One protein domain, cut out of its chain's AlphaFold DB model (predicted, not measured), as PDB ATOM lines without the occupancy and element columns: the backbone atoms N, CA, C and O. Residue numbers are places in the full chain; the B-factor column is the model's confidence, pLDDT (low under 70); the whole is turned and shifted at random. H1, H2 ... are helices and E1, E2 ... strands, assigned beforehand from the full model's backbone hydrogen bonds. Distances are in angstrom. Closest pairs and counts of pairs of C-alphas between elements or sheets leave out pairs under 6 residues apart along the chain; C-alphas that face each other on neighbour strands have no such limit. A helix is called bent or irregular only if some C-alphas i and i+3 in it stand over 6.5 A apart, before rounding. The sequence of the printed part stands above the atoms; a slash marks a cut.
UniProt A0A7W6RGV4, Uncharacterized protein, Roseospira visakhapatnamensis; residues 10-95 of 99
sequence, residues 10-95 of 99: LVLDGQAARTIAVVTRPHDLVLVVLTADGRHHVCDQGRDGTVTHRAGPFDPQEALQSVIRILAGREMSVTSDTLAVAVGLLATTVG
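This is residues 10 to 95 of the 99 residues of an uncharacterized protein of Roseospira visakhapatnamensis (UniProt A0A7W6RGV4). A five-stranded antiparallel sheet, curled like part of a barrel and folded back on itself, has helix H2 packed crosswise over its inner strands, while helix H1 sits beyond H2, away from the sheet. Along the longest axis the sheet comes first, then H2, then H1. The printed part has 86 residues with five named strands and then two named helices, E1 E2 E3 E4 E5 H1 H2; the sheet's order is also E1 E2 E3 E4 E5, and the class is mixed, helices and strands. The whole is compact, with a radius of gyration of the C-alphas of 12.8 A and spans of 38 by 31 by 24 A.

The longest strand, E2, covers residues 15 to 24 and 24.5 A, and bends by 63 degrees at residue 21. E1 is residues 10 to 12, 6.5 A, from C-alpha 10 at (228.326, 241.109, 214.924). E3 is residues 28 to 35, 21.0 A, and E4 residues 40 to 46, 19.6 A. E5, residues 51 to 58, spans 18.1 A and bends by 62 degrees at residue 54. H1 is residues 60 to 71, 16.8 A. H2, residues 80 to 93, spans 20.7 A and ends with C-alpha 93 at (211.346, 241.571, 200.877).

The strands form a meander, each the antiparallel neighbour of the one before, and each successive pair is a hairpin. E1 and E2 have N 10 and O 17 within hydrogen-bond range at 3.0 A; E2 and E3 have N 23 and O 30 at 2.9 A; E3 and E4 have N 31 and O 43 at 2.8 A; E4 and E5 have N 44 and O 52 at 2.9 A. It is a folded sheet, bent back into two leaves: E1 and E2 face E4 and E5, with 17 pairs of C-alphas within 11 A and E3 as the hinge. The pairing of E2 is staggered, with E1 over residues 15 to 17 and with E3 over 17 to 24. H2 is on the sheet at a height of 8.0 A, over E2 and E3 and only just over E4, where 3 of its C-alphas fall. It runs across the strands, at 78 degrees to E2 on the local plane; the C-alphas of Ala 21 and Gly 88, the closest of E2 and H2, are 4.7 A apart. H1 is not on the sheet. H1 and H2 touch, their closest C-alphas those of Leu 64 and Ala 86 at 5.2 A. They run opposite ways at a steep tilt of 69.9 degrees, only just short of about perpendicular. Every O i to N i+4 pair is within hydrogen-bond range in H1, and 9 of 10 in H2.

The C-alphas of Asp 48 and Arg 74, the two farthest apart, are 38.6 A apart. The printed part has no cut, and no link is long. Mean pLDDT of the printed part is 76.4; residue 63, residues 66 to 71 and residues 73 to 95 are under 70.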
ATOM      1  N   LEU A  10     227.897 240.432 213.707       94.25
ATOM      2  CA  LEU A  10     228.326 241.109 214.924       94.25
ATOM      3  C   LEU A  10     227.603 240.566 216.158       94.25
ATOM      4  O   LEU A  10     226.678 239.763 216.058       94.25
ATOM      5  N   VAL A  11     228.063 240.997 217.331       94.00
ATOM      6  CA  VAL A  11     227.407 240.724 218.610       94.00
ATOM      7  C   VAL A  11     226.839 242.034 219.130       94.00
ATOM      8  O   VAL A  11     227.579 243.008 219.262       94.00
ATOM      9  N   LEU A  12     225.541 242.052 219.414       90.75
ATOM     10  CA  LEU A  12     224.835 243.192 219.989       90.75
ATOM     11  C   LEU A  12     224.177 242.744 221.290       90.75
ATOM     12  O   LEU A  12     223.470 241.742 221.297       90.75
ATOM     13  N   ASP A  13     224.477 243.427 222.395       88.12
ATOM     14  CA  ASP A  13     223.962 243.102 223.736       88.12
ATOM     15  C   ASP A  13     224.106 241.611 224.124       88.12
ATOM     16  O   ASP A  13     223.264 241.022 224.798       88.12
ATOM     17  N   GLY A  14     225.201 240.976 223.687       90.88
ATOM     18  CA  GLY A  14     225.490 239.560 223.945       90.88
ATOM     19  C   GLY A  14     224.786 238.568 223.011       90.88
ATOM     20  O   GLY A  14     224.976 237.363 223.160       90.88
ATOM     21  N   GLN A  15     224.018 239.041 222.029       92.88
ATOM     22  CA  GLN A  15     223.341 238.214 221.032       92.88
ATOM     23  C   GLN A  15     224.015 238.306 219.665       92.88
ATOM     24  O   GLN A  15     224.526 239.354 219.273       92.88
ATOM     25  N   ALA A  16     223.986 237.206 218.909       94.94
ATOM     26  CA  ALA A  16     224.382 237.227 217.507       94.94
ATOM     27  C   ALA A  16     223.413 238.106 216.700       94.94
ATOM     28  O   ALA A  16     222.192 237.994 216.848       94.94
ATOM     29  N   ALA A  17     223.967 238.954 215.839       94.06
ATOM     30  CA  ALA A  17     223.228 239.851 214.969       94.06
ATOM     31  C   ALA A  17     223.818 239.849 213.555       94.06
ATOM     32  O   ALA A  17     225.037 239.764 213.376       94.06
ATOM     33  N   ARG A  18     222.945 239.981 212.553       93.94
ATOM     34  CA  ARG A  18     223.323 240.084 211.137       93.94
ATOM     35  C   ARG A  18     222.920 241.433 210.561       93.94
ATOM     36  O   ARG A  18     221.807 241.892 210.796       93.94
ATOM     37  N   THR A  19     223.779 242.042 209.760       90.62
ATOM     38  CA  THR A  19     223.444 243.241 208.989       90.62
ATOM     39  C   THR A  19     222.545 242.865 207.820       90.62
ATOM     40  O   THR A  19     222.916 242.040 206.987       90.62
ATOM     41  N   ILE A  20     221.376 243.496 207.746       84.44
ATOM     42  CA  ILE A  20     220.382 243.280 206.687       84.44
ATOM     43  C   ILE A  20     220.278 244.466 205.724       84.44
ATOM     44  O   ILE A  20     219.824 244.296 204.597       84.44
ATOM     45  N   ALA A  21     220.738 245.653 206.129       82.06
ATOM     46  CA  ALA A  21     220.832 246.815 205.254       82.06
ATOM     47  C   ALA A  21     221.940 247.773 205.691       82.06
ATOM     48  O   ALA A  21     222.354 247.785 206.853       82.06
ATOM     49  N   VAL A  22     222.413 248.582 204.742       82.75
ATOM     50  CA  VAL A  22     223.526 249.513 204.942       82.75
ATOM     51  C   VAL A  22     223.212 250.850 204.285       82.75
ATOM     52  O   VAL A  22     222.887 250.899 203.100       82.75
ATOM     53  N   VAL A  23     223.385 251.940 205.029       81.00
ATOM     54  CA  VAL A  23     223.373 253.306 204.493       81.00
ATOM     55  C   VAL A  23     224.776 253.882 204.607       81.00
ATOM     56  O   VAL A  23     225.371 253.890 205.682       81.00
ATOM     57  N   THR A  24     225.319 254.380 203.497       81.06
ATOM     58  CA  THR A  24     226.657 254.985 203.490       81.06
ATOM     59  C   THR A  24     226.580 256.456 203.873       81.06
ATOM     60  O   THR A  24     225.778 257.206 203.320       81.06
ATOM     61  N   ARG A  25     227.457 256.884 204.781       77.12
ATOM     62  CA  ARG A  25     227.688 258.286 205.134       77.12
ATOM     63  C   ARG A  25     229.166 258.642 204.894       77.12
ATOM     64  O   ARG A  25     229.995 257.751 204.704       77.12
ATOM     65  N   PRO A  26     229.540 259.936 204.858       79.75
ATOM     66  CA  PRO A  26     230.908 260.346 204.510       79.75
ATOM     67  C   PRO A  26     232.005 259.761 205.418       79.75
ATOM     68  O   PRO A  26     233.145 259.557 204.979       79.75
ATOM     69  N   HIS A  27     231.675 259.487 206.683       83.56
ATOM     70  CA  HIS A  27     232.637 259.069 207.706       83.56
ATOM     71  C   HIS A  27     232.314 257.723 208.364       83.56
ATOM     72  O   HIS A  27     233.183 257.183 209.042       83.56
ATOM     73  N   ASP A  28     231.126 257.173 208.137       86.44
ATOM     74  CA  ASP A  28     230.628 255.959 208.778       86.44
ATOM     75  C   ASP A  28     229.572 255.244 207.912       86.44
ATOM     76  O   ASP A  28     229.153 255.728 206.855       86.44
ATOM     77  N   LEU A  29     229.165 254.054 208.343       86.50
ATOM     78  CA  LEU A  29     228.029 253.318 207.795       86.50
ATOM     79  C   LEU A  29     226.935 253.227 208.857       86.50
ATOM     80  O   LEU A  29     227.234 252.932 210.009       86.50
ATOM     81  N   VAL A  30     225.675 253.420 208.470       85.50
ATOM     82  CA  VAL A  30     224.537 252.976 209.286       85.50
ATOM     83  C   VAL A  30     224.254 251.532 208.914       85.50
ATOM     84  O   VAL A  30     224.009 251.240 207.743       85.50
ATOM     85  N   LEU A  31     224.268 250.642 209.892       87.31
ATOM     86  CA  LEU A  31     223.880 249.250 209.743       87.31
ATOM     87  C   LEU A  31     222.490 249.067 210.344       87.31
ATOM     88  O   LEU A  31     222.264 249.426 211.499       87.31
ATOM     89  N   VAL A  32     221.578 248.478 209.577       86.56
ATOM     90  CA  VAL A  32     220.354 247.892 210.127       86.56
ATOM     91  C   VAL A  32     220.656 246.430 210.378       86.56
ATOM     92  O   VAL A  32     221.036 245.714 209.448       86.56
ATOM     93  N   VAL A  33     220.520 245.995 211.626       89.81
ATOM     94  CA  VAL A  33     220.856 244.634 212.037       89.81
ATOM     95  C   VAL A  33     219.655 243.913 212.629       89.81
ATOM     96  O   VAL A  33     218.794 244.531 213.249       89.81
ATOM     97  N   LEU A  34     219.617 242.601 212.419       89.19
ATOM     98  CA  LEU A  34     218.628 241.679 212.960       89.19
ATOM     99  C   LEU A  34     219.312 240.763 213.973       89.19
ATOM    100  O   LEU A  34     220.234 240.027 213.608       89.19
ATOM    101  N   THR A  35     218.873 240.810 215.225       91.69
ATOM    102  CA  THR A  35     219.322 239.908 216.291       91.69
ATOM    103  C   THR A  35     218.630 238.549 216.190       91.69
ATOM    104  O   THR A  35     217.581 238.398 215.560       91.69
ATOM    105  N   ALA A  36     219.221 237.529 216.817       89.31
ATOM    106  CA  ALA A  36     218.701 236.158 216.811       89.31
ATOM    107  C   ALA A  36     217.273 236.013 217.384       89.31
ATOM    108  O   ALA A  36     216.592 235.037 217.080       89.31
ATOM    109  N   ASP A  37     216.811 236.970 218.191       87.62
ATOM    110  CA  ASP A  37     215.449 237.023 218.733       87.62
ATOM    111  C   ASP A  37     214.440 237.742 217.811       87.62
ATOM    112  O   ASP A  37     213.287 237.938 218.190       87.62
ATOM    113  N   GLY A  38     214.856 238.121 216.598       83.62
ATOM    114  CA  GLY A  38     214.001 238.742 215.587       83.62
ATOM    115  C   GLY A  38     213.853 240.261 215.717       83.62
ATOM    116  O   GLY A  38     213.081 240.861 214.967       83.62
ATOM    117  N   ARG A  39     214.581 240.901 216.640       85.50
ATOM    118  CA  ARG A  39     214.513 242.351 216.848       85.50
ATOM    119  C   ARG A  39     215.454 243.108 215.917       85.50
ATOM    120  O   ARG A  39     216.548 242.660 215.578       85.50
ATOM    121  N   HIS A  40     215.011 244.289 215.498       85.38
ATOM    122  CA  HIS A  40     215.784 245.152 214.614       85.38
ATOM    123  C   HIS A  40     216.507 246.228 215.410       85.38
ATOM    124  O   HIS A  40     215.929 246.833 216.309       85.38
ATOM    125  N   HIS A  41     217.751 246.508 215.046       86.94
ATOM    126  CA  HIS A  41     218.555 247.559 215.656       86.94
ATOM    127  C   HIS A  41     219.262 248.386 214.591       86.94
ATOM    128  O   HIS A  41     219.502 247.934 213.470       86.94
ATOM    129  N   VAL A  42     219.629 249.603 214.970       86.38
ATOM    130  CA  VAL A  42     220.462 250.499 214.176       86.38
ATOM    131  C   VAL A  42     221.798 250.646 214.875       86.38
ATOM    132  O   VAL A  42     221.865 250.886 216.082       86.38
ATOM    133  N   CYS A  43     222.875 250.485 214.121       89.56
ATOM    134  CA  CYS A  43     224.234 250.662 214.604       89.56
ATOM    135  C   CYS A  43     225.013 251.575 213.663       89.56
ATOM    136  O   CYS A  43     224.766 251.593 212.459       89.56
ATOM    137  N   ASP A  44     225.994 252.281 214.206       90.94
ATOM    138  CA  ASP A  44     226.974 253.013 213.414       90.94
ATOM    139  C   ASP A  44     228.264 252.204 213.334       90.94
ATOM    140  O   ASP A  44     228.740 251.701 214.349       90.94
ATOM    141  N   GLN A  45     228.829 252.075 212.134       93.12
ATOM    142  CA  GLN A  45     230.149 251.502 211.914       93.12
ATOM    143  C   GLN A  45     231.128 252.590 211.467       93.12
ATOM    144  O   GLN A  45     230.994 253.147 210.375       93.12
ATOM    145  N   GLY A  46     232.144 252.847 212.289       91.75
ATOM    146  CA  GLY A  46     233.252 253.736 211.951       91.75
ATOM    147  C   GLY A  46     234.185 253.156 210.881       91.75
ATOM    148  O   GLY A  46     234.159 251.965 210.559       91.75
ATOM    149  N   ARG A  47     235.068 253.999 210.331       89.69
ATOM    150  CA  ARG A  47     236.105 253.581 209.358       89.69
ATOM    151  C   ARG A  47     237.093 252.554 209.909       89.69
ATOM    152  O   ARG A  47     237.665 251.792 209.137       89.69
ATOM    153  N   ASP A  48     237.300 252.564 211.216       90.44
ATOM    154  CA  ASP A  48     238.107 251.596 211.959       90.44
ATOM    155  C   ASP A  48     237.398 250.238 212.130       90.44
ATOM    156  O   ASP A  48     237.995 249.278 212.608       90.44
ATOM    157  N   GLY A  49     236.130 250.144 211.716       90.44
ATOM    158  CA  GLY A  49     235.297 248.959 211.870       90.44
ATOM    159  C   GLY A  49     234.641 248.844 213.245       90.44
ATOM    160  O   GLY A  49     233.970 247.840 213.488       90.44
ATOM    161  N   THR A  50     234.802 249.834 214.128       93.69
ATOM    162  CA  THR A  50     234.112 249.867 215.420       93.69
ATOM    163  C   THR A  50     232.615 250.013 215.184       93.69
ATOM    164  O   THR A  50     232.199 250.859 214.395       93.69
ATOM    165  N   VAL A  51     231.814 249.183 215.858       94.19
ATOM    166  CA  VAL A  51     230.349 249.225 215.786       94.19
ATOM    167  C   VAL A  51     229.800 249.727 217.111       94.19
ATOM    168  O   VAL A  51     230.132 249.183 218.163       94.19
ATOM    169  N   THR A  52     228.946 250.740 217.055       93.25
ATOM    170  CA  THR A  52     228.272 251.315 218.221       93.25
ATOM    171  C   THR A  52     226.766 251.203 218.055       93.25
ATOM    172  O   THR A  52     226.227 251.606 217.021       93.25
ATOM    173  N   HIS A  53     226.082 250.672 219.072       90.56
ATOM    174  CA  HIS A  53     224.623 250.639 219.095       90.56
ATOM    175  C   HIS A  53     224.081 252.072 219.076       90.56
ATOM    176  O   HIS A  53     224.483 252.894 219.900       90.56
ATOM    177  N   ARG A  54     223.194 252.369 218.124       85.06
ATOM    178  CA  ARG A  54     222.551 253.676 217.995       85.06
ATOM    179  C   ARG A  54     221.138 253.660 218.565       85.06
ATOM    180  O   ARG A  54     220.809 254.523 219.373       85.06
ATOM    181  N   ALA A  55     220.300 252.728 218.110       84.12
ATOM    182  CA  ALA A  55     218.885 252.692 218.472       84.12
ATOM    183  C   ALA A  55     218.256 251.303 218.280       84.12
ATOM    184  O   ALA A  55     218.743 250.492 217.492       84.12
ATOM    185  N   GLY A  56     217.124 251.081 218.948       83.06
ATOM    186  CA  GLY A  56     216.383 249.819 218.976       83.06
ATOM    187  C   GLY A  56     216.262 249.267 220.402       83.06
ATOM    188  O   GLY A  56     216.720 249.914 221.347       83.06
ATOM    189  N   PRO A  57     215.654 248.083 220.581       86.62
ATOM    190  CA  PRO A  57     215.081 247.231 219.540       86.62
ATOM    191  C   PRO A  57     213.796 247.797 218.923       86.62
ATOM    192  O   PRO A  57     213.016 248.460 219.602       86.62
ATOM    193  N   PHE A  58     213.557 247.472 217.656       79.75
ATOM    194  CA  PHE A  58     212.345 247.824 216.920       79.75
ATOM    195  C   PHE A  58     211.599 246.576 216.451       79.75
ATOM    196  O   PHE A  58     212.212 245.613 215.973       79.75
ATOM    197  N   ASP A  59     210.271 246.632 216.540       76.62
ATOM    198  CA  ASP A  59     209.384 245.678 215.886       76.62
ATOM    199  C   ASP A  59     209.256 246.013 214.378       76.62
ATOM    200  O   ASP A  59     209.100 247.189 214.018       76.62
ATOM    201  N   PRO A  60     209.323 245.018 213.468       70.94
ATOM    202  CA  PRO A  60     209.258 245.265 212.024       70.94
ATOM    203  C   PRO A  60     207.962 245.952 211.585       70.94
ATOM    204  O   PRO A  60     207.966 246.788 210.677       70.94
ATOM    205  N   GLN A  61     206.844 245.598 212.221       72.75
ATOM    206  CA  GLN A  61     205.531 246.113 211.872       72.75
ATOM    207  C   GLN A  61     205.401 247.572 212.310       72.75
ATOM    208  O   GLN A  61     204.922 248.400 211.535       72.75
ATOM    209  N   GLU A  62     205.899 247.922 213.494       71.19
ATOM    210  CA  GLU A  62     205.943 249.311 213.968       71.19
ATOM    211  C   GLU A  62     206.834 250.207 213.089       71.19
ATOM    212  O   GLU A  62     206.458 251.344 212.766       71.19
ATOM    213  N   ALA A  63     207.985 249.694 212.639       68.06
ATOM    214  CA  ALA A  63     208.886 250.411 211.736       68.06
ATOM    215  C   ALA A  63     208.228 250.677 210.369       68.06
ATOM    216  O   ALA A  63     208.228 251.814 209.884       68.06
ATOM    217  N   LEU A  64     207.593 249.660 209.778       70.75
ATOM    218  CA  LEU A  64     206.867 249.798 208.515       70.75
ATOM    219  C   LEU A  64     205.694 250.783 208.630       70.75
ATOM    220  O   LEU A  64     205.513 251.637 207.761       70.75
ATOM    221  N   GLN A  65     204.920 250.712 209.717       72.25
ATOM    222  CA  GLN A  65     203.814 251.642 209.958       72.25
ATOM    223  C   GLN A  65     204.297 253.090 210.076       72.25
ATOM    224  O   GLN A  65     203.630 254.003 209.588       72.25
ATOM    225  N   SER A  66     205.475 253.310 210.660       64.69
ATOM    226  CA  SER A  66     206.099 254.636 210.718       64.69
ATOM    227  C   SER A  66     206.440 255.158 209.318       64.69
ATOM    228  O   SER A  66     206.116 256.298 209.002       64.69
ATOM    229  N   VAL A  67     206.975 254.322 208.420       65.94
ATOM    230  CA  VAL A  67     207.201 254.719 207.016       65.94
ATOM    231  C   VAL A  67     205.916 255.059 206.285       65.94
ATOM    232  O   VAL A  67     205.859 256.083 205.607       65.94
ATOM    233  N   ILE A  68     204.870 254.248 206.449       69.94
ATOM    234  CA  ILE A  68     203.568 254.523 205.834       69.94
ATOM    235  C   ILE A  68     203.043 255.889 206.298       69.94
ATOM    236  O   ILE A  68     202.561 256.669 205.476       69.94
ATOM    237  N   ARG A  69     203.181 256.226 207.588       65.06
ATOM    238  CA  ARG A  69     202.765 257.533 208.124       65.06
ATOM    239  C   ARG A  69     203.595 258.698 207.577       65.06
ATOM    240  O   ARG A  69     203.000 259.720 207.236       65.06
ATOM    241  N   ILE A  70     204.915 258.549 207.429       62.47
ATOM    242  CA  ILE A  70     205.783 259.565 206.796       62.47
ATOM    243  C   ILE A  70     205.372 259.795 205.344       62.47
ATOM    244  O   ILE A  70     205.128 260.931 204.945       62.47
ATOM    245  N   LEU A  71     205.282 258.720 204.553       61.88
ATOM    246  CA  LEU A  71     204.959 258.792 203.126       61.88
ATOM    247  C   LEU A  71     203.555 259.360 202.894       61.88
ATOM    248  O   LEU A  71     203.333 260.079 201.924       61.88
ATOM    249  N   ALA A  72     202.623 259.100 203.812       71.44
ATOM    250  CA  ALA A  72     201.290 259.694 203.812       71.44
ATOM    251  C   ALA A  72     201.262 261.167 204.276       71.44
ATOM    252  O   ALA A  72     200.177 261.734 204.410       71.44
ATOM    253  N   GLY A  73     202.415 261.780 204.569       62.41
ATOM    254  CA  GLY A  73     202.533 263.164 205.035       62.41
ATOM    255  C   GLY A  73     202.003 263.395 206.453       62.41
ATOM    256  O   GLY A  73     201.729 264.533 206.827       62.41
ATOM    257  N   ARG A  74     201.816 262.329 207.242       58.81
ATOM    258  CA  ARG A  74     201.217 262.382 208.588       58.81
ATOM    259  C   ARG A  74     202.246 262.522 209.705       58.81
ATOM    260  O   ARG A  74     201.865 262.773 210.843       58.81
ATOM    261  N   GLU A  75     203.528 262.368 209.394       49.50
ATOM    262  CA  GLU A  75     204.611 262.419 210.371       49.50
ATOM    263  C   GLU A  75     205.814 263.140 209.743       49.50
ATOM    264  O   GLU A  75     206.483 262.604 208.865       49.50
ATOM    265  N   MET A  76     206.061 264.394 210.152       49.69
ATOM    266  CA  MET A  76     207.185 265.209 209.646       49.69
ATOM    267  C   MET A  76     208.500 264.964 210.400       49.69
ATOM    268  O   MET A  76     209.548 265.451 209.992       49.69
ATOM    269  N   SER A  77     208.445 264.235 211.516       47.81
ATOM    270  CA  SER A  77     209.580 263.984 212.404       47.81
ATOM    271  C   SER A  77     209.649 262.502 212.735       47.81
ATOM    272  O   SER A  77     209.405 262.095 213.869       47.81
ATOM    273  N   VAL A  78     209.988 261.683 211.747       52.97
ATOM    274  CA  VAL A  78     210.511 260.358 212.069       52.97
ATOM    275  C   VAL A  78     212.003 260.495 212.286       52.97
ATOM    276  O   VAL A  78     212.718 261.062 211.458       52.97
ATOM    277  N   THR A  79     212.466 260.025 213.441       59.50
ATOM    278  CA  THR A  79     213.895 259.937 213.711       59.50
ATOM    279  C   THR A  79     214.530 259.100 212.601       59.50
ATOM    280  O   THR A  79     213.989 258.074 212.187       59.50
ATOM    281  N   SER A  80     215.666 259.567 212.080       59.94
ATOM    282  CA  SER A  80     216.356 258.992 210.914       59.94
ATOM    283  C   SER A  80     216.575 257.472 210.999       59.94
ATOM    284  O   SER A  80     216.771 256.826 209.972       59.94
ATOM    285  N   ASP A  81     216.532 256.914 212.207       62.66
ATOM    286  CA  ASP A  81     216.800 255.517 212.518       62.66
ATOM    287  C   ASP A  81     215.586 254.607 212.264       62.66
ATOM    288  O   ASP A  81     215.748 253.554 211.653       62.66
ATOM    289  N   THR A  82     214.358 255.020 212.603       59.91
ATOM    290  CA  THR A  82     213.146 254.228 212.296       59.91
ATOM    291  C   THR A  82     212.900 254.161 210.786       59.91
ATOM    292  O   THR A  82     212.521 253.117 210.253       59.91
ATOM    293  N   LEU A  83     213.181 255.258 210.075       61.94
ATOM    294  CA  LEU A  83     213.165 255.283 208.611       61.94
ATOM    295  C   LEU A  83     214.253 254.368 208.024       61.94
ATOM    296  O   LEU A  83     213.973 253.629 207.084       61.94
ATOM    297  N   ALA A  84     215.465 254.368 208.591       62.59
ATOM    298  CA  ALA A  84     216.542 253.479 208.153       62.59
ATOM    299  C   ALA A  84     216.171 251.996 208.323       62.59
ATOM    300  O   ALA A  84     216.381 251.217 207.394       62.59
ATOM    301  N   VAL A  85     215.556 251.614 209.450       62.97
ATOM    302  CA  VAL A  85     215.071 250.241 209.689       62.97
ATOM    303  C   VAL A  85     214.033 249.835 208.650       62.97
ATOM    304  O   VAL A  85     214.150 248.776 208.042       62.97
ATOM    305  N   ALA A  86     213.041 250.682 208.400       63.19
ATOM    306  CA  ALA A  86     211.972 250.367 207.464       63.19
ATOM    307  C   ALA A  86     212.441 250.311 205.997       63.19
ATOM    308  O   ALA A  86     212.003 249.440 205.247       63.19
ATOM    309  N   VAL A  87     213.381 251.173 205.592       63.28
ATOM    310  CA  VAL A  87     214.052 251.064 204.283       63.28
ATOM    311  C   VAL A  87     214.868 249.771 204.198       63.28
ATOM    312  O   VAL A  87     214.837 249.095 203.170       63.28
ATOM    313  N   GLY A  88     215.557 249.393 205.278       60.72
ATOM    314  CA  GLY A  88     216.297 248.136 205.340       60.72
ATOM    315  C   GLY A  88     215.408 246.897 205.230       60.72
ATOM    316  O   GLY A  88     215.756 245.958 204.523       60.72
ATOM    317  N   LEU A  89     214.230 246.922 205.854       60.94
ATOM    318  CA  LEU A  89     213.229 245.856 205.772       60.94
ATOM    319  C   LEU A  89     212.676 245.682 204.349       60.94
ATOM    320  O   LEU A  89     212.630 244.560 203.847       60.94
ATOM    321  N   LEU A  90     212.336 246.774 203.658       60.00
ATOM    322  CA  LEU A  90     211.856 246.724 202.268       60.00
ATOM    323  C   LEU A  90     212.895 246.135 201.299       60.00
ATOM    324  O   LEU A  90     212.533 245.467 200.333       60.00
ATOM    325  N   ALA A  91     214.189 246.342 201.559       53.94
ATOM    326  CA  ALA A  91     215.256 245.762 200.745       53.94
ATOM    327  C   ALA A  91     215.354 244.230 200.888       53.94
ATOM    328  O   ALA A  91     215.803 243.563 199.957       53.94
ATOM    329  N   THR A  92     214.907 243.661 202.014       50.75
ATOM    330  CA  THR A  92     214.903 242.203 202.233       50.75
ATOM    331  C   THR A  92     213.712 241.500 201.585       50.75
ATOM    332  O   THR A  92     213.874 240.397 201.078       50.75
ATOM    333  N   THR A  93     212.551 242.156 201.494       47.97
ATOM    334  CA  THR A  93     211.346 241.571 200.877       47.97
ATOM    335  C   THR A  93     211.384 241.547 199.348       47.97
ATOM    336  O   THR A  93     210.667 240.773 198.737       47.97
ATOM    337  N   VAL A  94     212.214 242.379 198.710       46.22
ATOM    338  CA  VAL A  94     212.371 242.389 197.238       46.22
ATOM    339  C   VAL A  94     213.419 241.363 196.770       46.22
ATOM    340  O   VAL A  94     213.479 241.028 195.591       46.22
ATOM    341  N   GLY A  95     214.242 240.838 197.685       37.31
ATOM    342  CA  GLY A  95     215.299 239.873 197.371       37.31
ATOM    343  C   GLY A  95     214.857 238.406 197.328       37.31
ATOM    344  O   GLY A  95     215.598 237.591 196.787       37.31
TER     345      GLY A  95